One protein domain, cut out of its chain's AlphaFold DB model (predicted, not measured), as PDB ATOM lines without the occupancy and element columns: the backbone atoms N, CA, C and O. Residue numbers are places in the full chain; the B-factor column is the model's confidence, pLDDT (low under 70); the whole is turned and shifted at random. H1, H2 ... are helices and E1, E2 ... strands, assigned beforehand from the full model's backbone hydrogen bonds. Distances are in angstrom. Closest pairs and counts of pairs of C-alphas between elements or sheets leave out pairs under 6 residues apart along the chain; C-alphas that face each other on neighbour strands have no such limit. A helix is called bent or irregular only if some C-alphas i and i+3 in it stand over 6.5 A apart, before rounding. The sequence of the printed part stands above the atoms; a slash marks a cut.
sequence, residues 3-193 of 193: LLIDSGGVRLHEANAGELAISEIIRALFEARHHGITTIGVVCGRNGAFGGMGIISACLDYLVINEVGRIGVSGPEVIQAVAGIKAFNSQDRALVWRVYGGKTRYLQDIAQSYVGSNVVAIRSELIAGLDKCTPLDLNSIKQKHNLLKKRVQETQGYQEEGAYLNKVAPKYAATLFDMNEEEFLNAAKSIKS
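Overview. This is residues 3 to 193 of the 193 residues of a protein of Legionella sp. PC997 (UniProt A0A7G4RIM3). A tiny parallel sheet, E1 and E2, has H6 over one face, while H2, with the long H1 packed on it, lies toward the other; beyond E2 a loose cluster of H4, H5, H8, H9 and H10 forms the rest of the body. H3 sits off at one end, and long H7 runs alone along one side, its residues 138 to 146 sticking out, as do residues 12 to 17 of H1. The printed part has 191 residues, with ten named helices and two named strands in the order H1 E1 H2 E2 H3 H4 H5 H6 H7 H8 H9 H10, and is mostly helix. It is compact, with a radius of gyration of the C-alphas of 16.8 A and spans of 44 by 39 by 35 A.

Arrangement. Start at residues 3 to 4, which pair parallel with residues 41 to 42 of E1, residues 40 to 43. H1, residues 12 to 34, touches H2, residues 52 to 57, with residues 19 to 26 alone; the closest C-alphas, of Ile 22 and Gly 52, are 5.8 A apart, at a shallow tilt of 22 degrees, the same way. E1 and E2, residues 62 to 65, are parallel neighbours at 17 degrees, with N 41 and O 62 at 2.9 A. E1, H2 and E2 form a strand-helix-strand unit, two parallel strands with a helix between, its crossover right-handed. H3, residues 76 to 83, touches no helix, but is near H4, residues 93 to 100. H5, residues 102 to 107, comes closest to E2 at the C-alphas of Gly 102 and Ile 65, 5.5 A. H6, residues 119 to 129, brings C-alpha 129 within 6.3 A of C-alpha 62, their closest. H7, residues 138 to 154, touches no helix. H8, residues 161 to 168, touches H9, residues 170 to 173, closest at the C-alphas of Leu 165 and Ala 173, 5.0 A. H10, residues 181 to 191, and H5 only just touch, with 3 pairs of C-alphas within 8 A, closest at Leu 107 and Ala 188, 6.5 A. Every O i to N i+4 pair is within hydrogen-bond range in H2 to H7; the counts are 17 of 19 in H1, 3 of 4 in H8 and 6 of 7 in H10, and H9 is too short for such a pair.

Along the chain. Find C-alpha 12 at (19.286, -16.652, -5.975); from there H1 runs 32.3 A, irregular with C-alphas 13 and 16 at 8.7 A, and with a kink of 40 degrees near residue 19. H7 begins at C-alpha 138, (39.637, -30.960, 20.720), and runs 24.3 A. H10 ends at C-alpha 191, (30.566, -6.544, 30.438), after 15.1 A.

Size, cuts and confidence. The farthest C-alphas, of Ala 17 and Lys 171, are 47.5 A apart. The printed part has no cut, the link H5 to H6 is long, and residue 193 is under 70 in pLDDT.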
ATOM      1  N   LEU A   3      40.464 -12.014   4.484       97.06
ATOM      2  CA  LEU A   3      39.187 -11.906   3.783       97.06
ATOM      3  C   LEU A   3      38.553 -10.541   4.066       97.06
ATOM      4  O   LEU A   3      38.241 -10.218   5.211       97.06
ATOM      5  N   LEU A   4      38.329  -9.750   3.021       96.94
ATOM      6  CA  LEU A   4      37.532  -8.525   3.104       96.94
ATOM      7  C   LEU A   4      36.087  -8.882   2.756       96.94
ATOM      8  O   LEU A   4      35.795  -9.233   1.614       96.94
ATOM      9  N   ILE A   5      35.202  -8.864   3.750       97.25
ATOM     10  CA  ILE A   5      33.862  -9.433   3.627       97.25
ATOM     11  C   ILE A   5      32.834  -8.307   3.528       97.25
ATOM     12  O   ILE A   5      32.630  -7.545   4.473       97.25
ATOM     13  N   ASP A   6      32.166  -8.245   2.379       96.31
ATOM     14  CA  ASP A   6      31.015  -7.374   2.146       96.31
ATOM     15  C   ASP A   6      30.006  -8.079   1.223       96.31
ATOM     16  O   ASP A   6      29.948  -7.839   0.020       96.31
ATOM     17  N   SER A   7      29.250  -9.028   1.781       93.25
ATOM     18  CA  SER A   7      28.355  -9.920   1.042       93.25
ATOM     19  C   SER A   7      27.024 -10.143   1.759       93.25
ATOM     20  O   SER A   7      26.977 -10.488   2.940       93.25
ATOM     21  N   GLY A   8      25.935 -10.007   0.997       85.75
ATOM     22  CA  GLY A   8      24.575 -10.360   1.415       85.75
ATOM     23  C   GLY A   8      24.251 -11.859   1.326       85.75
ATOM     24  O   GLY A   8      23.157 -12.256   1.713       85.75
ATOM     25  N   GLY A   9      25.174 -12.686   0.822       83.25
ATOM     26  CA  GLY A   9      24.977 -14.121   0.608       83.25
ATOM     27  C   GLY A   9      25.025 -14.528  -0.868       83.25
ATOM     28  O   GLY A   9      25.591 -13.830  -1.710       83.25
ATOM     29  N   VAL A  10      24.462 -15.698  -1.168       82.25
ATOM     30  CA  VAL A  10      24.458 -16.281  -2.516       82.25
ATOM     31  C   VAL A  10      23.379 -15.626  -3.382       82.25
ATOM     32  O   VAL A  10      22.279 -15.329  -2.917       82.25
ATOM     33  N   ARG A  11      23.683 -15.413  -4.666       83.19
ATOM     34  CA  ARG A  11      22.707 -14.937  -5.651       83.19
ATOM     35  C   ARG A  11      21.668 -16.024  -5.925       83.19
ATOM     36  O   ARG A  11      22.028 -17.144  -6.267       83.19
ATOM     37  N   LEU A  12      20.383 -15.679  -5.854       79.69
ATOM     38  CA  LEU A  12      19.286 -16.652  -5.975       79.69
ATOM     39  C   LEU A  12      19.303 -17.469  -7.281       79.69
ATOM     40  O   LEU A  12      18.937 -18.638  -7.266       79.69
ATOM     41  N   HIS A  13      19.761 -16.888  -8.395       80.00
ATOM     42  CA  HIS A  13      19.843 -17.581  -9.691       80.00
ATOM     43  C   HIS A  13      20.993 -18.600  -9.783       80.00
ATOM     44  O   HIS A  13      21.026 -19.390 -10.720       80.00
ATOM     45  N   GLU A  14      21.910 -18.611  -8.815       82.12
ATOM     46  CA  GLU A  14      23.073 -19.507  -8.751       82.12
ATOM     47  C   GLU A  14      23.134 -20.249  -7.406       82.12
ATOM     48  O   GLU A  14      24.208 -20.671  -6.985       82.12
ATOM     49  N   ALA A  15      21.993 -20.417  -6.723       82.31
ATOM     50  CA  ALA A  15      21.924 -20.924  -5.348       82.31
ATOM     51  C   ALA A  15      22.776 -22.187  -5.121       82.31
ATOM     52  O   ALA A  15      23.682 -22.175  -4.291       82.31
ATOM     53  N   ASN A  16      22.573 -23.229  -5.934       85.00
ATOM     54  CA  ASN A  16      23.292 -24.500  -5.794       85.00
ATOM     55  C   ASN A  16      24.811 -24.353  -6.001       85.00
ATOM     56  O   ASN A  16      25.606 -24.922  -5.255       85.00
ATOM     57  N   ALA A  17      25.227 -23.588  -7.016       87.88
ATOM     58  CA  ALA A  17      26.645 -23.366  -7.302       87.88
ATOM     59  C   ALA A  17      27.307 -22.525  -6.202       87.88
ATOM     60  O   ALA A  17      28.434 -22.800  -5.793       87.88
ATOM     61  N   GLY A  18      26.587 -21.530  -5.683       88.12
ATOM     62  CA  GLY A  18      27.042 -20.721  -4.565       88.12
ATOM     63  C   GLY A  18      27.176 -21.528  -3.276       88.12
ATOM     64  O   GLY A  18      28.179 -21.382  -2.590       88.12
ATOM     65  N   GLU A  19      26.236 -22.419  -2.955       89.56
ATOM     66  CA  GLU A  19      26.335 -23.293  -1.774       89.56
ATOM     67  C   GLU A  19      27.539 -24.243  -1.843       89.56
ATOM     68  O   GLU A  19      28.260 -24.416  -0.852       89.56
ATOM     69  N   LEU A  20      27.815 -24.797  -3.028       92.56
ATOM     70  CA  LEU A  20      29.025 -25.583  -3.257       92.56
ATOM     71  C   LEU A  20      30.286 -24.730  -3.056       92.56
ATOM     72  O   LEU A  20      31.209 -25.151  -2.360       92.56
ATOM     73  N   ALA A  21      30.306 -23.506  -3.593       93.50
ATOM     74  CA  ALA A  21      31.429 -22.588  -3.419       93.50
ATOM     75  C   ALA A  21      31.669 -22.228  -1.943       93.50
ATOM     76  O   ALA A  21      32.816 -22.183  -1.504       93.50
ATOM     77  N   ILE A  22      30.612 -22.026  -1.149       94.25
ATOM     78  CA  ILE A  22      30.732 -21.794   0.300       94.25
ATOM     79  C   ILE A  22      31.383 -22.997   0.992       94.25
ATOM     80  O   ILE A  22      32.281 -22.812   1.814       94.25
ATOM     81  N   SER A  23      30.979 -24.218   0.635       95.19
ATOM     82  CA  SER A  23      31.561 -25.444   1.192       95.19
ATOM     83  C   SER A  23      33.051 -25.578   0.849       95.19
ATOM     84  O   SER A  23      33.862 -25.866   1.730       95.19
ATOM     85  N   GLU A  24      33.434 -25.280  -0.395       96.81
ATOM     86  CA  GLU A  24      34.839 -25.280  -0.823       96.81
ATOM     87  C   GLU A  24      35.672 -24.189  -0.138       96.81
ATOM     88  O   GLU A  24      36.812 -24.448   0.251       96.81
ATOM     89  N   ILE A  25      35.109 -22.997   0.096       96.31
ATOM     90  CA  ILE A  25      35.791 -21.939   0.857       96.31
ATOM     91  C   ILE A  25      36.038 -22.389   2.299       96.31
ATOM     92  O   ILE A  25      37.143 -22.203   2.807       96.31
ATOM     93  N   ILE A  26      35.049 -23.000   2.962       96.94
ATOM     94  CA  ILE A  26      35.212 -23.515   4.332       96.94
ATOM     95  C   ILE A  26      36.299 -24.596   4.369       96.94
ATOM     96  O   ILE A  26      37.166 -24.567   5.246       96.94
ATOM     97  N   ARG A  27      36.294 -25.520   3.399       97.06
ATOM     98  CA  ARG A  27      37.314 -26.568   3.279       97.06
ATOM     99  C   ARG A  27      38.714 -25.970   3.111       97.06
ATOM    100  O   ARG A  27      39.610 -26.313   3.879       97.06
ATOM    101  N   ALA A  28      38.889 -25.047   2.165       96.81
ATOM    102  CA  ALA A  28      40.167 -24.382   1.908       96.81
ATOM    103  C   ALA A  28      40.648 -23.546   3.106       96.81
ATOM    104  O   ALA A  28      41.839 -23.512   3.412       96.81
ATOM    105  N   LEU A  29      39.727 -22.901   3.826       96.94
ATOM    106  CA  LEU A  29      40.028 -22.156   5.045       96.94
ATOM    107  C   LEU A  29      40.579 -23.086   6.129       96.94
ATOM    108  O   LEU A  29      41.615 -22.781   6.719       96.94
ATOM    109  N   PHE A  30      39.926 -24.220   6.388       95.88
ATOM    110  CA  PHE A  30      40.421 -25.177   7.379       95.88
ATOM    111  C   PHE A  30      41.729 -25.842   6.956       95.88
ATOM    112  O   PHE A  30      42.589 -26.058   7.807       95.88
ATOM    113  N   GLU A  31      41.927 -26.094   5.663       96.00
ATOM    114  CA  GLU A  31      43.205 -26.558   5.126       96.00
ATOM    115  C   GLU A  31      44.326 -25.534   5.371       96.00
ATOM    116  O   GLU A  31      45.398 -25.897   5.851       96.00
ATOM    117  N   ALA A  32      44.075 -24.243   5.138       95.06
ATOM    118  CA  ALA A  32      45.041 -23.184   5.431       95.06
ATOM    119  C   ALA A  32      45.373 -23.109   6.932       95.06
ATOM    120  O   ALA A  32      46.547 -23.060   7.305       95.06
ATOM    121  N   ARG A  33      44.354 -23.163   7.800       95.38
ATOM    122  CA  ARG A  33      44.542 -23.169   9.261       95.38
ATOM    123  C   ARG A  33      45.321 -24.392   9.737       95.38
ATOM    124  O   ARG A  33      46.182 -24.261  10.600       95.38
ATOM    125  N   HIS A  34      45.067 -25.561   9.150       92.94
ATOM    126  CA  HIS A  34      45.812 -26.785   9.445       92.94
ATOM    127  C   HIS A  34      47.312 -26.639   9.141       92.94
ATOM    128  O   HIS A  34      48.141 -27.144   9.892       92.94
ATOM    129  N   HIS A  35      47.664 -25.872   8.106       93.75
ATOM    130  CA  HIS A  35      49.050 -25.534   7.764       93.75
ATOM    131  C   HIS A  35      49.616 -24.337   8.557       93.75
ATOM    132  O   HIS A  35      50.663 -23.802   8.203       93.75
ATOM    133  N   GLY A  36      48.939 -23.893   9.622       92.38
ATOM    134  CA  GLY A  36      49.402 -22.803  10.485       92.38
ATOM    135  C   GLY A  36      49.227 -21.403   9.893       92.38
ATOM    136  O   GLY A  36      49.786 -20.443  10.419       92.38
ATOM    137  N   ILE A  37      48.460 -21.254   8.809       95.12
ATOM    138  CA  ILE A  37      48.181 -19.945   8.218       95.12
ATOM    139  C   ILE A  37      47.074 -19.268   9.025       95.12
ATOM    140  O   ILE A  37      45.922 -19.697   8.977       95.12
ATOM    141  N   THR A  38      47.390 -18.152   9.685       96.75
ATOM    142  CA  THR A  38      46.383 -17.327  10.364       96.75
ATOM    143  C   THR A  38      45.355 -16.796   9.363       96.75
ATOM    144  O   THR A  38      45.699 -16.226   8.315       96.75
ATOM    145  N   THR A  39      44.077 -16.975   9.685       97.44
ATOM    146  CA  THR A  39      42.947 -16.536   8.863       97.44
ATOM    147  C   THR A  39      42.222 -15.369   9.525       97.44
ATOM    148  O   THR A  39      41.720 -15.477  10.640       97.44
ATOM    149  N   ILE A  40      42.182 -14.230   8.833       98.12
ATOM    150  CA  ILE A  40      41.644 -12.975   9.367       98.12
ATOM    151  C   ILE A  40      40.512 -12.489   8.471       98.12
ATOM    152  O   ILE A  40      40.644 -12.515   7.247       98.12
ATOM    153  N   GLY A  41      39.416 -12.019   9.061       97.81
ATOM    154  CA  GLY A  41      38.318 -11.383   8.335       97.81
ATOM    155  C   GLY A  41      38.105  -9.935   8.747       97.81
ATOM    156  O   GLY A  41      38.296  -9.575   9.907       97.81
ATOM    157  N   VAL A  42      37.664  -9.117   7.796       98.06
ATOM    158  CA  VAL A  42      37.265  -7.724   8.020       98.06
ATOM    159  C   VAL A  42      35.825  -7.550   7.565       98.06
ATOM    160  O   VAL A  42      35.529  -7.720   6.383       98.06
ATOM    161  N   VAL A  43      34.940  -7.179   8.489       98.00
ATOM    162  CA  VAL A  43      33.521  -6.903   8.225       98.00
ATOM    163  C   VAL A  43      33.250  -5.431   8.521       98.00
ATOM    164  O   VAL A  43      32.634  -5.077   9.518       98.00
ATOM    165  N   CYS A  44      33.745  -4.550   7.656       96.81
ATOM    166  CA  CYS A  44      33.595  -3.094   7.807       96.81
ATOM    167  C   CYS A  44      32.768  -2.456   6.677       96.81
ATOM    168  O   CYS A  44      32.679  -1.230   6.581       96.81
ATOM    169  N   GLY A  45      32.199  -3.292   5.801       94.25
ATOM    170  CA  GLY A  45      31.381  -2.893   4.662       94.25
ATOM    171  C   GLY A  45      29.897  -2.753   5.002       94.25
ATOM    172  O   GLY A  45      29.413  -3.236   6.028       94.25
ATOM    173  N   ARG A  46      29.162  -2.063   4.123       92.44
ATOM    174  CA  ARG A  46      27.735  -1.777   4.328       92.44
ATOM    175  C   ARG A  46      26.865  -3.013   4.174       92.44
ATOM    176  O   ARG A  46      25.842  -3.066   4.843       92.44
ATOM    177  N   ASN A  47      27.214  -3.976   3.330       94.38
ATOM    178  CA  ASN A  47      26.443  -5.210   3.180       94.38
ATOM    179  C   ASN A  47      26.673  -6.144   4.371       94.38
ATOM    180  O   ASN A  47      25.727  -6.780   4.827       94.38
ATOM    181  N   GLY A  48      27.889  -6.160   4.924       96.44
ATOM    182  CA  GLY A  48      28.259  -7.013   6.053       96.44
ATOM    183  C   GLY A  48      28.586  -8.446   5.620       96.44
ATOM    184  O   GLY A  48      29.080  -8.669   4.521       96.44
ATOM    185  N   ALA A  49      28.330  -9.424   6.484       97.69
ATOM    186  CA  ALA A  49      28.559 -10.844   6.236       97.69
ATOM    187  C   ALA A  49      27.280 -11.642   6.519       97.69
ATOM    188  O   ALA A  49      27.014 -12.024   7.660       97.69
ATOM    189  N   PHE A  50      26.485 -11.880   5.475       96.88
ATOM    190  CA  PHE A  50      25.255 -12.668   5.548       96.88
ATOM    191  C   PHE A  50      25.349 -13.983   4.762       96.88
ATOM    192  O   PHE A  50      26.254 -14.188   3.946       96.88
ATOM    193  N   GLY A  51      24.423 -14.906   5.026       94.88
ATOM    194  CA  GLY A  51      24.363 -16.209   4.372       94.88
ATOM    195  C   GLY A  51      25.609 -17.048   4.644       94.88
ATOM    196  O   GLY A  51      26.130 -17.087   5.762       94.88
ATOM    197  N   GLY A  52      26.125 -17.688   3.594       95.00
ATOM    198  CA  GLY A  52      27.341 -18.495   3.678       95.00
ATOM    199  C   GLY A  52      28.574 -17.711   4.139       95.00
ATOM    200  O   GLY A  52      29.393 -18.257   4.873       95.00
ATOM    201  N   MET A  53      28.683 -16.416   3.813       95.44
ATOM    202  CA  MET A  53      29.786 -15.583   4.316       95.44
ATOM    203  C   MET A  53      29.668 -15.293   5.814       95.44
ATOM    204  O   MET A  53      30.689 -15.183   6.492       95.44
ATOM    205  N   GLY A  54      28.445 -15.232   6.348       96.62
ATOM    206  CA  GLY A  54      28.214 -15.196   7.792       96.62
ATOM    207  C   GLY A  54      28.741 -16.457   8.481       96.62
ATOM    208  O   GLY A  54      29.410 -16.358   9.509       96.62
ATOM    209  N   ILE A  55      28.536 -17.630   7.874       96.31
ATOM    210  CA  ILE A  55      29.071 -18.911   8.369       96.31
ATOM    211  C   ILE A  55      30.602 -18.936   8.275       96.31
ATOM    212  O   ILE A  55      31.265 -19.197   9.276       96.31
ATOM    213  N   ILE A  56      31.170 -18.591   7.112       97.00
ATOM    214  CA  ILE A  56      32.626 -18.530   6.894       97.00
ATOM    215  C   ILE A  56      33.296 -17.598   7.910       97.00
ATOM    216  O   ILE A  56      34.353 -17.937   8.440       97.00
ATOM    217  N   SER A  57      32.676 -16.458   8.238       96.94
ATOM    218  CA  SER A  57      33.239 -15.515   9.211       96.94
ATOM    219  C   SER A  57      33.459 -16.134  10.600       96.94
ATOM    220  O   SER A  57      34.430 -15.798  11.271       96.94
ATOM    221  N   ALA A  58      32.625 -17.100  11.003       94.56
ATOM    222  CA  ALA A  58      32.740 -17.799  12.284       94.56
ATOM    223  C   ALA A  58      33.820 -18.903  12.299       94.56
ATOM    224  O   ALA A  58      34.133 -19.444  13.371       94.56
ATOM    225  N   CYS A  59      34.364 -19.249  11.125       95.56
ATOM    226  CA  CYS A  59      35.434 -20.228  10.940       95.56
ATOM    227  C   CYS A  59      36.839 -19.608  10.997       95.56
ATOM    228  O   CYS A  59      37.810 -20.358  11.102       95.56
ATOM    229  N   LEU A  60      36.952 -18.280  10.926       96.75
ATOM    230  CA  LEU A  60      38.220 -17.544  10.948       96.75
ATOM    231  C   LEU A  60      38.854 -17.530  12.349       96.75
ATOM    232  O   LEU A  60      38.162 -17.718  13.350       96.75
ATOM    233  N   ASP A  61      40.169 -17.305  12.414       96.00
ATOM    234  CA  ASP A  61      40.898 -17.159  13.683       96.00
ATOM    235  C   ASP A  61      40.626 -15.806  14.343       96.00
ATOM    236  O   ASP A  61      40.495 -15.714  15.563       96.00
ATOM    237  N   TYR A  62      40.542 -14.755  13.525       97.31
ATOM    238  CA  TYR A  62      40.408 -13.387  13.996       97.31
ATOM    239  C   TYR A  62      39.470 -12.582  13.104       97.31
ATOM    240  O   TYR A  62      39.562 -12.625  11.875       97.31
ATOM    241  N   LEU A  63      38.577 -11.817  13.720       98.06
ATOM    242  CA  LEU A  63      37.603 -11.006  13.009       98.06
ATOM    243  C   LEU A  63      37.610  -9.566  13.521       98.06
ATOM    244  O   LEU A  63      37.382  -9.308  14.706       98.06
ATOM    245  N   VAL A  64      37.840  -8.644  12.589       98.19
ATOM    246  CA  VAL A  64      37.777  -7.196  12.788       98.19
ATOM    247  C   VAL A  64      36.428  -6.696  12.280       98.19
ATOM    248  O   VAL A  64      36.035  -6.984  11.146       98.19
ATOM    249  N   ILE A  65      35.714  -5.940  13.108       98.38
ATOM    250  CA  ILE A  65      34.416  -5.348  12.771       98.38
ATOM    251  C   ILE A  65      34.367  -3.883  13.214       98.38
ATOM    252  O   ILE A  65      35.102  -3.473  14.107       98.38
ATOM    253  N   ASN A  66      33.487  -3.091  12.608       97.19
ATOM    254  CA  ASN A  66      33.214  -1.717  13.029       97.19
ATOM    255  C   ASN A  66      31.710  -1.479  13.229       97.19
ATOM    256  O   ASN A  66      30.896  -2.391  13.079       97.19
ATOM    257  N   GLU A  67      31.337  -0.231  13.523       96.44
ATOM    258  CA  GLU A  67      29.944   0.199  13.722       96.44
ATOM    259  C   GLU A  67      29.026  -0.172  12.548       96.44
ATOM    260  O   GLU A  67      27.856  -0.477  12.744       96.44
ATOM    261  N   VAL A  68      29.532  -0.158  11.314       95.44
ATOM    262  CA  VAL A  68      28.730  -0.417  10.108       95.44
ATOM    263  C   VAL A  68      28.530  -1.917   9.877       95.44
ATOM    264  O   VAL A  68      27.511  -2.335   9.315       95.44
ATOM    265  N   GLY A  69      29.503  -2.717  10.307       96.81
ATOM    266  CA  GLY A  69      29.545  -4.153  10.106       96.81
ATOM    267  C   GLY A  69      28.369  -4.880  10.746       96.81
ATOM    268  O   GLY A  69      27.936  -4.580  11.861       96.81
ATOM    269  N   ARG A  70      27.862  -5.879  10.026       98.06
ATOM    270  CA  ARG A  70      26.790  -6.771  10.476       98.06
ATOM    271  C   ARG A  70      27.122  -8.193  10.076       98.06
ATOM    272  O   ARG A  70      27.586  -8.406   8.962       98.06
ATOM    273  N   ILE A  71      26.876  -9.154  10.958       98.44
ATOM    274  CA  ILE A  71      27.144 -10.574  10.687       98.44
ATOM    275  C   ILE A  71      25.912 -11.379  11.051       98.44
ATOM    276  O   ILE A  71      25.448 -11.260  12.183       98.44
ATOM    277  N   GLY A  72      25.413 -12.226  10.156       97.06
ATOM    278  CA  GLY A  72      24.282 -13.116  10.416       97.06
ATOM    279  C   GLY A  72      24.203 -14.263   9.413       97.06
ATOM    280  O   GLY A  72      24.867 -14.240   8.387       97.06
ATOM    281  N   VAL A  73      23.384 -15.277   9.690       95.19
ATOM    282  CA  VAL A  73      23.105 -16.332   8.698       95.19
ATOM    283  C   VAL A  73      21.980 -15.869   7.777       95.19
ATOM    284  O   VAL A  73      22.182 -15.715   6.578       95.19
ATOM    285  N   SER A  74      20.822 -15.537   8.343       95.06
ATOM    286  CA  SER A  74      19.696 -14.972   7.595       95.06
ATOM    287  C   SER A  74      19.679 -13.451   7.711       95.06
ATOM    288  O   SER A  74      19.912 -12.900   8.785       95.06
ATOM    289  N   GLY A  75      19.394 -12.765   6.604       95.12
ATOM    290  CA  GLY A  75      19.210 -11.314   6.608       95.12
ATOM    291  C   GLY A  75      17.886 -10.892   7.269       95.12
ATOM    292  O   GLY A  75      16.937 -11.682   7.282       95.12
ATOM    293  N   PRO A  76      17.772  -9.642   7.761       95.88
ATOM    294  CA  PRO A  76      16.549  -9.124   8.382       95.88
ATOM    295  C   PRO A  76      15.292  -9.284   7.518       95.88
ATOM    296  O   PRO A  76      14.252  -9.717   8.005       95.88
ATOM    297  N   GLU A  77      15.391  -8.965   6.225       95.62
ATOM    298  CA  GLU A  77      14.271  -9.055   5.278       95.62
ATOM    299  C   GLU A  77      13.824 -10.501   5.047       95.62
ATOM    300  O   GLU A  77      12.628 -10.764   4.948       95.62
ATOM    301  N   VAL A  78      14.768 -11.447   5.039       95.19
ATOM    302  CA  VAL A  78      14.476 -12.880   4.890       95.19
ATOM    303  C   VAL A  78      13.725 -13.396   6.115       95.19
ATOM    304  O   VAL A  78      12.705 -14.064   5.969       95.19
ATOM    305  N   ILE A  79      14.182 -13.052   7.325       96.44
ATOM    306  CA  ILE A  79      13.483 -13.449   8.557       96.44
ATOM    307  C   ILE A  79      12.085 -12.833   8.596       96.44
ATOM    308  O   ILE A  79      11.126 -13.547   8.875       96.44
ATOM    309  N   GLN A  80      11.944 -11.546   8.271       97.62
ATOM    310  CA  GLN A  80      10.636 -10.893   8.227       97.62
ATOM    311  C   GLN A  80       9.689 -11.567   7.226       97.62
ATOM    312  O   GLN A  80       8.517 -11.763   7.536       97.62
ATOM    313  N   ALA A  81      10.174 -11.915   6.032       97.38
ATOM    314  CA  ALA A  81       9.356 -12.548   5.002       97.38
ATOM    315  C   ALA A  81       8.857 -13.941   5.423       97.38
ATOM    316  O   ALA A  81       7.728 -14.304   5.106       97.38
ATOM    317  N   VAL A  82       9.677 -14.704   6.154       97.25
ATOM    318  CA  VAL A  82       9.359 -16.081   6.569       97.25
ATOM    319  C   VAL A  82       8.571 -16.131   7.883       97.25
ATOM    320  O   VAL A  82       7.622 -16.899   8.001       97.25
ATOM    321  N   ALA A  83       8.959 -15.331   8.878       96.94
ATOM    322  CA  ALA A  83       8.425 -15.385  10.243       96.94
ATOM    323  C   ALA A  83       7.490 -14.208  10.593       96.94
ATOM    324  O   ALA A  83       6.861 -14.201  11.653       96.94
ATOM    325  N   GLY A  84       7.374 -13.217   9.706       97.50
ATOM    326  CA  GLY A  84       6.522 -12.040   9.864       97.50
ATOM    327  C   GLY A  84       7.183 -10.872  10.607       97.50
ATOM    328  O   GLY A  84       8.140 -11.023  11.366       97.50
ATOM    329  N   ILE A  85       6.608  -9.676  10.436       97.19
ATOM    330  CA  ILE A  85       7.109  -8.413  11.018       97.19
ATOM    331  C   ILE A  85       7.179  -8.414  12.549       97.19
ATOM    332  O   ILE A  85       8.030  -7.748  13.129       97.19
ATOM    333  N   LYS A  86       6.307  -9.182  13.216       95.75
ATOM    334  CA  LYS A  86       6.321  -9.319  14.680       95.75
ATOM    335  C   LYS A  86       7.538 -10.095  15.181       95.75
ATOM    336  O   LYS A  86       7.986  -9.835  16.289       95.75
ATOM    337  N   ALA A  87       8.041 -11.043  14.390       93.94
ATOM    338  CA  ALA A  87       9.240 -11.799  14.733       93.94
ATOM    339  C   ALA A  87      10.498 -10.959  14.494       93.94
ATOM    340  O   ALA A  87      11.413 -10.965  15.313       93.94
ATOM    341  N   PHE A  88      10.538 -10.222  13.382       97.00
ATOM    342  CA  PHE A  88      11.645  -9.328  13.070       97.00
ATOM    343  C   PHE A  88      11.185  -8.211  12.130       97.00
ATOM    344  O   PHE A  88      10.809  -8.484  10.993       97.00
ATOM    345  N   ASN A  89      11.249  -6.952  12.575       97.56
ATOM    346  CA  ASN A  89      10.998  -5.800  11.711       97.56
ATOM    347  C   ASN A  89      12.300  -5.380  11.014       97.56
ATOM    348  O   ASN A  89      13.176  -4.778  11.634       97.56
ATOM    349  N   SER A  90      12.437  -5.683   9.723       97.12
ATOM    350  CA  SER A  90      13.646  -5.387   8.945       97.12
ATOM    351  C   SER A  90      13.899  -3.888   8.746       97.12
ATOM    352  O   SER A  90      15.036  -3.497   8.478       97.12
ATOM    353  N   GLN A  91      12.867  -3.055   8.912       97.88
ATOM    354  CA  GLN A  91      12.957  -1.595   8.813       97.88
ATOM    355  C   GLN A  91      13.357  -0.934  10.140       97.88
ATOM    356  O   GLN A  91      13.793   0.218  10.143       97.88
ATOM    357  N   ASP A  92      13.270  -1.651  11.269       97.81
ATOM    358  CA  ASP A  92      13.792  -1.169  12.549       97.81
ATOM    359  C   ASP A  92      15.320  -1.306  12.566       97.81
ATOM    360  O   ASP A  92      15.901  -2.341  12.903       97.81
ATOM    361  N   ARG A  93      15.990  -0.219  12.180       96.25
ATOM    362  CA  ARG A  93      17.452  -0.145  12.121       96.25
ATOM    363  C   ARG A  93      18.103  -0.389  13.477       96.25
ATOM    364  O   ARG A  93      19.155  -1.024  13.519       96.25
ATOM    365  N   ALA A  94      17.491   0.076  14.561       96.44
ATOM    366  CA  ALA A  94      18.048  -0.105  15.891       96.44
ATOM    367  C   ALA A  94      17.998  -1.589  16.284       96.44
ATOM    368  O   ALA A  94      19.016  -2.145  16.691       96.44
ATOM    369  N   LEU A  95      16.864  -2.264  16.062       97.62
ATOM    370  CA  LEU A  95      16.744  -3.714  16.256       97.62
ATOM    371  C   LEU A  95      17.763  -4.493  15.411       97.62
ATOM    372  O   LEU A  95      18.454  -5.367  15.935       97.62
ATOM    373  N   VAL A  96      17.904  -4.158  14.123       97.81
ATOM    374  CA  VAL A  96      18.885  -4.802  13.231       97.81
ATOM    375  C   VAL A  96      20.297  -4.720  13.815       97.81
ATOM    376  O   VAL A  96      21.017  -5.719  13.800       97.81
ATOM    377  N   TRP A  97      20.698  -3.565  14.348       97.50
ATOM    378  CA  TRP A  97      22.028  -3.391  14.934       97.50
ATOM    379  C   TRP A  97      22.191  -4.105  16.268       97.50
ATOM    380  O   TRP A  97      23.225  -4.735  16.479       97.50
ATOM    381  N   ARG A  98      21.170  -4.104  17.127       97.75
ATOM    382  CA  ARG A  98      21.232  -4.855  18.386       97.75
ATOM    383  C   ARG A  98      21.298  -6.368  18.173       97.75
ATOM    384  O   ARG A  98      21.847  -7.067  19.017       97.75
ATOM    385  N   VAL A  99      20.822  -6.887  17.038       97.31
ATOM    386  CA  VAL A  99      20.913  -8.322  16.706       97.31
ATOM    387  C   VAL A  99      22.182  -8.681  15.922       97.31
ATOM    388  O   VAL A  99      22.802  -9.712  16.193       97.31
ATOM    389  N   TYR A 100      22.572  -7.868  14.938       97.81
ATOM    390  CA  TYR A 100      23.619  -8.224  13.970       97.81
ATOM    391  C   TYR A 100      24.891  -7.377  14.046       97.81
ATOM    392  O   TYR A 100      25.902  -7.789  13.476       97.81
ATOM    393  N   GLY A 101      24.828  -6.198  14.666       98.00
ATOM    394  CA  GLY A 101      25.823  -5.134  14.541       98.00
ATOM    395  C   GLY A 101      27.162  -5.430  15.212       98.00
ATOM    396  O   GLY A 101      27.277  -6.310  16.067       98.00
ATOM    397  N   GLY A 102      28.184  -4.658  14.837       97.94
ATOM    398  CA  GLY A 102      29.556  -4.839  15.311       97.94
ATOM    399  C   GLY A 102      29.706  -4.854  16.828       97.94
ATOM    400  O   GLY A 102      30.353  -5.756  17.358       97.94
ATOM    401  N   LYS A 103      29.041  -3.932  17.536       98.06
ATOM    402  CA  LYS A 103      29.044  -3.892  19.008       98.06
ATOM    403  C   LYS A 103      28.498  -5.187  19.613       98.06
ATOM    404  O   LYS A 103      29.165  -5.798  20.445       98.06
ATOM    405  N   THR A 104      27.349  -5.664  19.128       97.50
ATOM    406  CA  THR A 104      26.770  -6.957  19.530       97.50
ATOM    407  C   THR A 104      27.743  -8.104  19.270       97.50
ATOM    408  O   THR A 104      28.010  -8.914  20.155       97.50
ATOM    409  N   ARG A 105      28.331  -8.175  18.071       97.62
ATOM    410  CA  ARG A 105      29.261  -9.258  17.712       97.62
ATOM    411  C   ARG A 105      30.553  -9.226  18.521       97.62
ATOM    412  O   ARG A 105      31.079 -10.293  18.833       97.62
ATOM    413  N   TYR A 106      31.027  -8.045  18.900       97.94
ATOM    414  CA  TYR A 106      32.180  -7.881  19.780       97.94
ATOM    415  C   TYR A 106      31.883  -8.299  21.228       97.94
ATOM    416  O   TYR A 106      32.683  -9.016  21.834       97.94
ATOM    417  N   LEU A 107      30.727  -7.905  21.778       96.44
ATOM    418  CA  LEU A 107      30.280  -8.337  23.112       96.44
ATOM    419  C   LEU A 107      30.126  -9.859  23.196       96.44
ATOM    420  O   LEU A 107      30.478 -10.465  24.201       96.44
ATOM    421  N   GLN A 108      29.681 -10.482  22.107       93.62
ATOM    422  CA  GLN A 108      29.503 -11.927  21.992       93.62
ATOM    423  C   GLN A 108      30.792 -12.689  21.625       93.62
ATOM    424  O   GLN A 108      30.708 -13.866  21.278       93.62
ATOM    425  N   ASP A 109      31.975 -12.072  21.612       92.75
ATOM    426  CA  ASP A 109      33.236 -12.688  21.140       92.75
ATOM    427  C   ASP A 109      33.149 -13.358  19.755       92.75
ATOM    428  O   ASP A 109      33.929 -14.256  19.436       92.75
ATOM    429  N   ILE A 110      32.179 -12.963  18.927       94.62
ATOM    430  CA  ILE A 110      32.117 -13.394  17.529       94.62
ATOM    431  C   ILE A 110      33.163 -12.604  16.745       94.62
ATOM    432  O   ILE A 110      33.909 -13.189  15.966       94.62
ATOM    433  N   ALA A 111      33.251 -11.299  17.012       97.12
ATOM    434  CA  ALA A 111      34.357 -10.463  16.582       97.12
ATOM    435  C   ALA A 111      35.351 -10.245  17.727       97.12
ATOM    436  O   ALA A 111      34.948  -9.984  18.861       97.12
ATOM    437  N   GLN A 112      36.644 -10.345  17.426       96.44
ATOM    438  CA  GLN A 112      37.715 -10.199  18.416       96.44
ATOM    439  C   GLN A 112      38.242  -8.766  18.484       96.44
ATOM    440  O   GLN A 112      38.811  -8.389  19.505       96.44
ATOM    441  N   SER A 113      38.023  -7.967  17.436       97.12
ATOM    442  CA  SER A 113      38.381  -6.551  17.409       97.12
ATOM    443  C   SER A 113      37.218  -5.691  16.947       97.12
ATOM    444  O   SER A 113      36.558  -6.010  15.953       97.12
ATOM    445  N   TYR A 114      36.990  -4.601  17.672       98.00
ATOM    446  CA  TYR A 114      36.069  -3.543  17.294       98.00
ATOM    447  C   TYR A 114      36.866  -2.266  17.051       98.00
ATOM    448  O   TYR A 114      37.572  -1.818  17.949       98.00
ATOM    449  N   VAL A 115      36.740  -1.697  15.854       96.69
ATOM    450  CA  VAL A 115      37.492  -0.507  15.437       96.69
ATOM    451  C   VAL A 115      36.598   0.579  14.875       96.69
ATOM    452  O   VAL A 115      35.515   0.320  14.343       96.69
ATOM    453  N   GLY A 116      37.109   1.803  14.900       91.62
ATOM    454  CA  GLY A 116      36.563   2.923  14.156       91.62
ATOM    455  C   GLY A 116      36.632   2.740  12.638       91.62
ATOM    456  O   GLY A 116      37.185   1.786  12.089       91.62
ATOM    457  N   SER A 117      36.071   3.706  11.916       84.62
ATOM    458  CA  SER A 117      35.958   3.679  10.450       84.62
ATOM    459  C   SER A 117      37.247   4.045   9.696       84.62
ATOM    460  O   SER A 117      37.256   4.047   8.465       84.62
ATOM    461  N   ASN A 118      38.344   4.345  10.396       91.31
ATOM    462  CA  ASN A 118      39.610   4.733   9.779       91.31
ATOM    463  C   ASN A 118      40.376   3.511   9.237       91.31
ATOM    464  O   ASN A 118      40.658   2.559   9.966       91.31
ATOM    465  N   VAL A 119      40.812   3.575   7.974       93.44
ATOM    466  CA  VAL A 119      41.645   2.540   7.334       93.44
ATOM    467  C   VAL A 119      42.948   2.263   8.093       93.44
ATOM    468  O   VAL A 119      43.417   1.127   8.113       93.44
ATOM    469  N   VAL A 120      43.521   3.273   8.756       96.19
ATOM    470  CA  VAL A 120      44.739   3.126   9.567       96.19
ATOM    471  C   VAL A 120      44.482   2.233  10.782       96.19
ATOM    472  O   VAL A 120      45.315   1.380  11.093       96.19
ATOM    473  N   ALA A 121      43.321   2.374  11.428       95.00
ATOM    474  CA  ALA A 121      42.929   1.531  12.555       95.00
ATOM    475  C   ALA A 121      42.719   0.080  12.098       95.00
ATOM    476  O   ALA A 121      43.332  -0.832  12.646       95.00
ATOM    477  N   ILE A 122      41.968  -0.124  11.007       95.62
ATOM    478  CA  ILE A 122      41.750  -1.457  10.417       95.62
ATOM    479  C   ILE A 122      43.083  -2.126  10.061       95.62
ATOM    480  O   ILE A 122      43.302  -3.290  10.386       95.62
ATOM    481  N   ARG A 123      44.000  -1.398   9.410       96.31
ATOM    482  CA  ARG A 123      45.328  -1.921   9.062       96.31
ATOM    483  C   ARG A 123      46.123  -2.323  10.304       96.31
ATOM    484  O   ARG A 123      46.808  -3.341  10.266       96.31
ATOM    485  N   SER A 124      46.056  -1.530  11.370       96.31
ATOM    486  CA  SER A 124      46.775  -1.816  12.615       96.31
ATOM    487  C   SER A 124      46.275  -3.114  13.252       96.31
ATOM    488  O   SER A 124      47.086  -3.977  13.580       96.31
ATOM    489  N   GLU A 125      44.956  -3.316  13.301       96.31
ATOM    490  CA  GLU A 125      44.361  -4.564  13.796       96.31
ATOM    491  C   GLU A 125      44.639  -5.768  12.899       96.31
ATOM    492  O   GLU A 125      44.849  -6.870  13.395       96.31
ATOM    493  N   LEU A 126      44.688  -5.580  11.577       95.81
ATOM    494  CA  LEU A 126      45.083  -6.649  10.659       95.81
ATOM    495  C   LEU A 126      46.509  -7.133  10.932       95.81
ATOM    496  O   LEU A 126      46.745  -8.338  10.931       95.81
ATOM    497  N   ILE A 127      47.443  -6.207  11.175       96.62
ATOM    498  CA  ILE A 127      48.831  -6.539  11.518       96.62
ATOM    499  C   ILE A 127      48.878  -7.244  12.877       96.62
ATOM    500  O   ILE A 127      49.474  -8.313  12.978       96.62
ATOM    501  N   ALA A 128      48.208  -6.698  13.897       95.62
ATOM    502  CA  ALA A 128      48.138  -7.312  15.225       95.62
ATOM    503  C   ALA A 128      47.461  -8.697  15.209       95.62
ATOM    504  O   ALA A 128      47.775  -9.562  16.029       95.62
ATOM    505  N   GLY A 129      46.543  -8.907  14.265       95.69
ATOM    506  CA  GLY A 129      45.829 -10.154  14.036       95.69
ATOM    507  C   GLY A 129      46.686 -11.273  13.443       95.69
ATOM    508  O   GLY A 129      46.305 -12.433  13.579       95.69
ATOM    509  N   LEU A 130      47.834 -10.973  12.815       94.94
ATOM    510  CA  LEU A 130      48.690 -11.989  12.178       94.94
ATOM    511  C   LEU A 130      49.173 -13.054  13.172       94.94
ATOM    512  O   LEU A 130      49.241 -14.232  12.816       94.94
ATOM    513  N   ASP A 131      49.391 -12.657  14.427       93.31
ATOM    514  CA  ASP A 131      49.853 -13.529  15.512       93.31
ATOM    515  C   ASP A 131      48.701 -14.150  16.330       93.31
ATOM    516  O   ASP A 131      48.926 -14.768  17.370       93.31
ATOM    517  N   LYS A 132      47.441 -13.990  15.898       93.31
ATOM    518  CA  LYS A 132      46.243 -14.469  16.619       93.31
ATOM    519  C   LYS A 132      45.742 -15.826  16.126       93.31
ATOM    520  O   LYS A 132      44.545 -16.093  16.186       93.31
ATOM    521  N   CYS A 133      46.637 -16.682  15.639       91.19
ATOM    522  CA  CYS A 133      46.281 -18.044  15.243       91.19
ATOM    523  C   CYS A 133      45.603 -18.781  16.410       91.19
ATOM    524  O   CYS A 133      46.087 -18.743  17.544       91.19
ATOM    525  N   THR A 134      44.482 -19.452  16.135       88.81
ATOM    526  CA  THR A 134      43.760 -20.229  17.146       88.81
ATOM    527  C   THR A 134      43.878 -21.721  16.842       88.81
ATOM    528  O   THR A 134      43.539 -22.140  15.728       88.81
ATOM    529  N   PRO A 135      44.327 -22.553  17.805       88.00
ATOM    530  CA  PRO A 135      44.392 -23.995  17.609       88.00
ATOM    531  C   PRO A 135      43.024 -24.568  17.245       88.00
ATOM    532  O   PRO A 135      42.006 -24.216  17.847       88.00
ATOM    533  N   LEU A 136      42.999 -25.475  16.275       88.75
ATOM    534  CA  LEU A 136      41.800 -26.199  15.860       88.75
ATOM    535  C   LEU A 136      41.896 -27.640  16.378       88.75
ATOM    536  O   LEU A 136      42.047 -28.591  15.617       88.75
ATOM    537  N   ASP A 137      41.877 -27.776  17.705       92.31
ATOM    538  CA  ASP A 137      42.028 -29.039  18.425       92.31
ATOM    539  C   ASP A 137      40.801 -29.347  19.300       92.31
ATOM    540  O   ASP A 137      39.868 -28.554  19.437       92.31
ATOM    541  N   LEU A 138      40.775 -30.533  19.907       95.06
ATOM    542  CA  LEU A 138      39.637 -30.960  20.720       95.06
ATOM    543  C   LEU A 138      39.369 -30.029  21.916       95.06
ATOM    544  O   LEU A 138      38.210 -29.846  22.296       95.06
ATOM    545  N   ASN A 139      40.410 -29.464  22.527       95.38
ATOM    546  CA  ASN A 139      40.262 -28.608  23.698       95.38
ATOM    547  C   ASN A 139      39.648 -27.266  23.305       95.38
ATOM    548  O   ASN A 139      38.679 -26.842  23.941       95.38
ATOM    549  N   SER A 140      40.137 -26.640  22.232       91.69
ATOM    550  CA  SER A 140      39.591 -25.371  21.744       91.69
ATOM    551  C   SER A 140      38.137 -25.518  21.281       91.69
ATOM    552  O   SER A 140      37.284 -24.688  21.611       91.69
ATOM    553  N   ILE A 141      37.798 -26.630  20.617       93.06
ATOM    554  CA  ILE A 141      36.420 -26.929  20.210       93.06
ATOM    555  C   ILE A 141      35.509 -27.154  21.424       93.06
ATOM    556  O   ILE A 141      34.402 -26.613  21.462       93.06
ATOM    557  N   LYS A 142      35.961 -27.887  22.452       96.00
ATOM    558  CA  LYS A 142      35.197 -28.062  23.702       96.00
ATOM    559  C   LYS A 142      34.974 -26.738  24.431       96.00
ATOM    560  O   LYS A 142      33.869 -26.494  24.913       96.00
ATOM    561  N   GLN A 143      35.986 -25.873  24.489       93.06
ATOM    562  CA  GLN A 143      35.867 -24.536  25.078       93.06
ATOM    563  C   GLN A 143      34.815 -23.701  24.337       93.06
ATOM    564  O   GLN A 143      33.900 -23.171  24.971       93.06
ATOM    565  N   LYS A 144      34.875 -23.658  22.997       91.69
ATOM    566  CA  LYS A 144      33.889 -22.942  22.172       91.69
ATOM    567  C   LYS A 144      32.483 -23.529  22.328       91.69
ATOM    568  O   LYS A 144      31.523 -22.778  22.466       91.69
ATOM    569  N   HIS A 145      32.347 -24.854  22.384       94.69
ATOM    570  CA  HIS A 145      31.060 -25.510  22.620       94.69
ATOM    571  C   HIS A 145      30.459 -25.138  23.985       94.69
ATOM    572  O   HIS A 145      29.291 -24.762  24.055       94.69
ATOM    573  N   ASN A 146      31.253 -25.186  25.059       95.62
ATOM    574  CA  ASN A 146      30.801 -24.812  26.402       95.62
ATOM    575  C   ASN A 146      30.373 -23.342  26.474       95.62
ATOM    576  O   ASN A 146      29.333 -23.035  27.056       95.62
ATOM    577  N   LEU A 147      31.138 -22.451  25.837       92.00
ATOM    578  CA  LEU A 147      30.810 -21.033  25.722       92.00
ATOM    579  C   LEU A 147      29.459 -20.820  25.027       92.00
ATOM    580  O   LEU A 147      28.598 -20.118  25.552       92.00
ATOM    581  N   LEU A 148      29.239 -21.464  23.878       93.56
ATOM    582  CA  LEU A 148      27.973 -21.367  23.145       93.56
ATOM    583  C   LEU A 148      26.803 -21.968  23.936       93.56
ATOM    584  O   LEU A 148      25.728 -21.374  23.977       93.56
ATOM    585  N   LYS A 149      27.013 -23.102  24.613       96.12
ATOM    586  CA  LYS A 149      26.001 -23.728  25.474       96.12
ATOM    587  C   LYS A 149      25.580 -22.804  26.618       96.12
ATOM    588  O   LYS A 149      24.383 -22.633  26.837       96.12
ATOM    589  N   LYS A 150      26.548 -22.188  27.307       94.19
ATOM    590  CA  LYS A 150      26.295 -21.208  28.373       94.19
ATOM    591  C   LYS A 150      25.457 -20.042  27.845       94.19
ATOM    592  O   LYS A 150      24.431 -19.720  28.432       94.19
ATOM    593  N   ARG A 151      25.830 -19.477  26.693       91.50
ATOM    594  CA  ARG A 151      25.081 -18.369  26.078       91.50
ATOM    595  C   ARG A 151      23.636 -18.740  25.781       91.50
ATOM    596  O   ARG A 151      22.750 -18.012  26.196       91.50
ATOM    597  N   VAL A 152      23.391 -19.886  25.138       94.31
ATOM    598  CA  VAL A 152      22.023 -20.351  24.837       94.31
ATOM    599  C   VAL A 152      21.162 -20.424  26.103       94.31
ATOM    600  O   VAL A 152      19.989 -20.062  26.067       94.31
ATOM    601  N   GLN A 153      21.740 -20.862  27.224       95.50
ATOM    602  CA  GLN A 153      21.042 -20.925  28.509       95.50
ATOM    603  C   GLN A 153      20.793 -19.530  29.102       95.50
ATOM    604  O   GLN A 153      19.693 -19.241  29.566       95.50
ATOM    605  N   GLU A 154      21.790 -18.646  29.087       94.38
ATOM    606  CA  GLU A 154      21.705 -17.328  29.729       94.38
ATOM    607  C   GLU A 154      20.817 -16.334  28.975       94.38
ATOM    608  O   GLU A 154      20.149 -15.510  29.617       94.38
ATOM    609  N   THR A 155      20.788 -16.437  27.642       94.62
ATOM    610  CA  THR A 155      19.996 -15.582  26.748       94.62
ATOM    611  C   THR A 155      18.596 -16.133  26.481       94.62
ATOM    612  O   THR A 155      17.853 -15.556  25.687       94.62
ATOM    613  N   GLN A 156      18.200 -17.239  27.117       95.56
ATOM    614  CA  GLN A 156      16.859 -17.790  26.953       95.56
ATOM    615  C   GLN A 156      15.797 -16.748  27.349       95.56
ATOM    616  O   GLN A 156      15.838 -16.180  28.438       95.56
ATOM    617  N   GLY A 157      14.841 -16.503  26.449       94.38
ATOM    618  CA  GLY A 157      13.776 -15.511  26.640       94.38
ATOM    619  C   GLY A 157      14.124 -14.094  26.169       94.38
ATOM    620  O   GLY A 157      13.230 -13.253  26.113       94.38
ATOM    621  N   TYR A 158      15.371 -13.834  25.767       95.50
ATOM    622  CA  TYR A 158      15.785 -12.562  25.174       95.50
ATOM    623  C   TYR A 158      15.818 -12.670  23.650       95.50
ATOM    624  O   TYR A 158      16.320 -13.645  23.096       95.50
ATOM    625  N   GLN A 159      15.272 -11.661  22.970       92.12
ATOM    626  CA  GLN A 159      15.210 -11.623  21.503       92.12
ATOM    627  C   GLN A 159      16.422 -10.921  20.877       92.12
ATOM    628  O   GLN A 159      16.752 -11.162  19.719       92.12
ATOM    629  N   GLU A 160      17.077 -10.034  21.625       95.25
ATOM    630  CA  GLU A 160      18.159  -9.185  21.130       95.25
ATOM    631  C   GLU A 160      19.082  -8.726  22.268       95.25
ATOM    632  O   GLU A 160      18.753  -8.860  23.451       95.25
ATOM    633  N   GLU A 161      20.261  -8.222  21.901       96.06
ATOM    634  CA  GLU A 161      21.349  -7.932  22.839       96.06
ATOM    635  C   GLU A 161      20.997  -6.822  23.840       96.06
ATOM    636  O   GLU A 161      21.378  -6.915  24.999       96.06
ATOM    637  N   GLY A 162      20.225  -5.802  23.456       95.56
ATOM    638  CA  GLY A 162      19.781  -4.741  24.366       95.56
ATOM    639  C   GLY A 162      18.924  -5.268  25.517       95.56
ATOM    640  O   GLY A 162      19.173  -4.959  26.683       95.56
ATOM    641  N   ALA A 163      17.943  -6.118  25.227       95.94
ATOM    642  CA  ALA A 163      17.121  -6.784  26.229       95.94
ATOM    643  C   ALA A 163      17.972  -7.671  27.144       95.94
ATOM    644  O   ALA A 163      17.765  -7.670  28.357       95.94
ATOM    645  N   TYR A 164      18.957  -8.382  26.590       96.38
ATOM    646  CA  TYR A 164      19.883  -9.178  27.394       96.38
ATOM    647  C   TYR A 164      20.776  -8.303  28.291       96.38
ATOM    648  O   TYR A 164      20.924  -8.589  29.481       96.38
ATOM    649  N   LEU A 165      21.283  -7.180  27.774       96.50
ATOM    650  CA  LEU A 165      22.070  -6.201  28.525       96.50
ATOM    651  C   LEU A 165      21.303  -5.623  29.716       96.50
ATOM    652  O   LEU A 165      21.914  -5.370  30.748       96.50
ATOM    653  N   ASN A 166      19.976  -5.478  29.640       95.94
ATOM    654  CA  ASN A 166      19.177  -5.058  30.800       95.94
ATOM    655  C   ASN A 166      19.296  -6.028  31.990       95.94
ATOM    656  O   ASN A 166      19.177  -5.602  33.136       95.94
ATOM    657  N   LYS A 167      19.553  -7.318  31.739       94.69
ATOM    658  CA  LYS A 167      19.790  -8.317  32.790       94.69
ATOM    659  C   LYS A 167      21.232  -8.302  33.282       94.69
ATOM    660  O   LYS A 167      21.455  -8.317  34.487       94.69
ATOM    661  N   VAL A 168      22.203  -8.327  32.368       94.62
ATOM    662  CA  VAL A 168      23.614  -8.561  32.736       94.62
ATOM    663  C   VAL A 168      24.398  -7.285  33.026       94.62
ATOM    664  O   VAL A 168      25.366  -7.313  33.778       94.62
ATOM    665  N   ALA A 169      23.983  -6.160  32.452       96.00
ATOM    666  CA  ALA A 169      24.696  -4.893  32.522       96.00
ATOM    667  C   ALA A 169      23.726  -3.691  32.432       96.00
ATOM    668  O   ALA A 169      23.871  -2.841  31.544       96.00
ATOM    669  N   PRO A 170      22.743  -3.576  33.350       96.12
ATOM    670  CA  PRO A 170      21.660  -2.588  33.260       96.12
ATOM    671  C   PRO A 170      22.152  -1.139  33.170       96.12
ATOM    672  O   PRO A 170      21.525  -0.315  32.514       96.12
ATOM    673  N   LYS A 171      23.317  -0.836  33.761       96.62
ATOM    674  CA  LYS A 171      23.971   0.481  33.674       96.62
ATOM    675  C   LYS A 171      24.243   0.923  32.228       96.62
ATOM    676  O   LYS A 171      24.231   2.118  31.954       96.62
ATOM    677  N   TYR A 172      24.522  -0.021  31.331       96.56
ATOM    678  CA  TYR A 172      24.912   0.255  29.948       96.56
ATOM    679  C   TYR A 172      23.781   0.010  28.946       96.56
ATOM    680  O   TYR A 172      23.837   0.528  27.836       96.56
ATOM    681  N   ALA A 173      22.744  -0.743  29.323       94.75
ATOM    682  CA  ALA A 173      21.711  -1.222  28.405       94.75
ATOM    683  C   ALA A 173      21.026  -0.112  27.585       94.75
ATOM    684  O   ALA A 173      20.701  -0.327  26.420       94.75
ATOM    685  N   ALA A 174      20.841   1.075  28.174       94.19
ATOM    686  CA  ALA A 174      20.166   2.197  27.527       94.19
ATOM    687  C   ALA A 174      21.044   2.992  26.546       94.19
ATOM    688  O   ALA A 174      20.500   3.652  25.670       94.19
ATOM    689  N   THR A 175      22.372   2.970  26.698       96.31
ATOM    690  CA  THR A 175      23.277   3.891  25.979       96.31
ATOM    691  C   THR A 175      24.347   3.188  25.156       96.31
ATOM    692  O   THR A 175      24.932   3.805  24.273       96.31
ATOM    693  N   LEU A 176      24.604   1.898  25.400       97.25
ATOM    694  CA  LEU A 176      25.728   1.163  24.814       97.25
ATOM    695  C   LEU A 176      25.778   1.230  23.284       97.25
ATOM    696  O   LEU A 176      26.859   1.333  22.705       97.25
ATOM    697  N   PHE A 177      24.623   1.169  22.623       96.69
ATOM    698  CA  PHE A 177      24.565   1.181  21.163       96.69
ATOM    699  C   PHE A 177      24.810   2.568  20.562       96.69
ATOM    700  O   PHE A 177      25.266   2.632  19.426       96.69
ATOM    701  N   ASP A 178      24.645   3.640  21.337       96.25
ATOM    702  CA  ASP A 178      24.883   5.023  20.904       96.25
ATOM    703  C   ASP A 178      26.273   5.549  21.300       96.25
ATOM    704  O   ASP A 178      26.689   6.609  20.837       96.25
ATOM    705  N   MET A 179      27.013   4.803  22.130       97.00
ATOM    706  CA  MET A 179      28.376   5.149  22.543       97.00
ATOM    707  C   MET A 179      29.321   5.278  21.352       97.00
ATOM    708  O   MET A 179      29.253   4.498  20.393       97.00
ATOM    709  N   ASN A 180      30.268   6.210  21.457       96.06
ATOM    710  CA  ASN A 180      31.404   6.233  20.544       96.06
ATOM    711  C   ASN A 180      32.337   5.028  20.793       96.06
ATOM    712  O   ASN A 180      32.142   4.238  21.717       96.06
ATOM    713  N   GLU A 181      33.351   4.866  19.944       95.62
ATOM    714  CA  GLU A 181      34.282   3.733  20.009       95.62
ATOM    715  C   GLU A 181      34.969   3.590  21.375       95.62
ATOM    716  O   GLU A 181      34.979   2.498  21.943       95.62
ATOM    717  N   GLU A 182      35.510   4.677  21.926       96.00
ATOM    718  CA  GLU A 182      36.255   4.648  23.186       96.00
ATOM    719  C   GLU A 182      35.338   4.322  24.373       96.00
ATOM    720  O   GLU A 182      35.647   3.452  25.194       96.00
ATOM    721  N   GLU A 183      34.181   4.982  24.439       97.44
ATOM    722  CA  GLU A 183      33.152   4.735  25.450       97.44
ATOM    723  C   GLU A 183      32.680   3.279  25.414       97.44
ATOM    724  O   GLU A 183      32.642   2.610  26.453       97.44
ATOM    725  N   PHE A 184      32.383   2.765  24.216       97.69
ATOM    726  CA  PHE A 184      31.942   1.391  24.015       97.69
ATOM    727  C   PHE A 184      33.013   0.388  24.444       97.69
ATOM    728  O   PHE A 184      32.715  -0.531  25.207       97.69
ATOM    729  N   LEU A 185      34.262   0.557  23.998       96.94
ATOM    730  CA  LEU A 185      35.355  -0.354  24.345       96.94
ATOM    731  C   LEU A 185      35.624  -0.366  25.855       96.94
ATOM    732  O   LEU A 185      35.913  -1.423  26.421       96.94
ATOM    733  N   ASN A 186      35.489   0.776  26.530       96.75
ATOM    734  CA  ASN A 186      35.605   0.853  27.984       96.75
ATOM    735  C   ASN A 186      34.425   0.183  28.706       96.75
ATOM    736  O   ASN A 186      34.644  -0.552  29.672       96.75
ATOM    737  N   ALA A 187      33.190   0.361  28.226       97.19
ATOM    738  CA  ALA A 187      32.026  -0.346  28.758       97.19
ATOM    739  C   ALA A 187      32.145  -1.866  28.558       97.19
ATOM    740  O   ALA A 187      31.944  -2.636  29.498       97.19
ATOM    741  N   ALA A 188      32.557  -2.305  27.366       96.88
ATOM    742  CA  ALA A 188      32.679  -3.713  27.006       96.88
ATOM    743  C   ALA A 188      33.670  -4.477  27.898       96.88
ATOM    744  O   ALA A 188      33.407  -5.631  28.225       96.88
ATOM    745  N   LYS A 189      34.759  -3.842  28.362       95.00
ATOM    746  CA  LYS A 189      35.688  -4.449  29.340       95.00
ATOM    747  C   LYS A 189      34.983  -4.882  30.629       95.00
ATOM    748  O   LYS A 189      35.345  -5.908  31.185       95.00
ATOM    749  N   SER A 190      33.985  -4.117  31.075       93.06
ATOM    750  CA  SER A 190      33.206  -4.415  32.288       93.06
ATOM    751  C   SER A 190      32.087  -5.434  32.055       93.06
ATOM    752  O   SER A 190      31.566  -5.993  33.010       93.06
ATOM    753  N   ILE A 191      31.661  -5.627  30.802       93.75
ATOM    754  CA  ILE A 191      30.566  -6.544  30.438       93.75
ATOM    755  C   ILE A 191      31.112  -7.939  30.118       93.75
ATOM    756  O   ILE A 191      30.468  -8.939  30.413       93.75
ATOM    757  N   LYS A 192      32.290  -7.999  29.488       86.94
ATOM    758  CA  LYS A 192      32.938  -9.242  29.047       86.94
ATOM    759  C   LYS A 192      33.792  -9.917  30.133       86.94
ATOM    760  O   LYS A 192      34.295 -11.009  29.880       86.94
ATOM    761  N   SER A 193      34.005  -9.259  31.277       58.97
ATOM    762  CA  SER A 193      34.744  -9.784  32.438       58.97
ATOM    763  C   SER A 193      33.966 -10.874  33.163       58.97
ATOM    764  O   SER A 193      34.574 -11.919  33.474       58.97
TER     765      SER A 193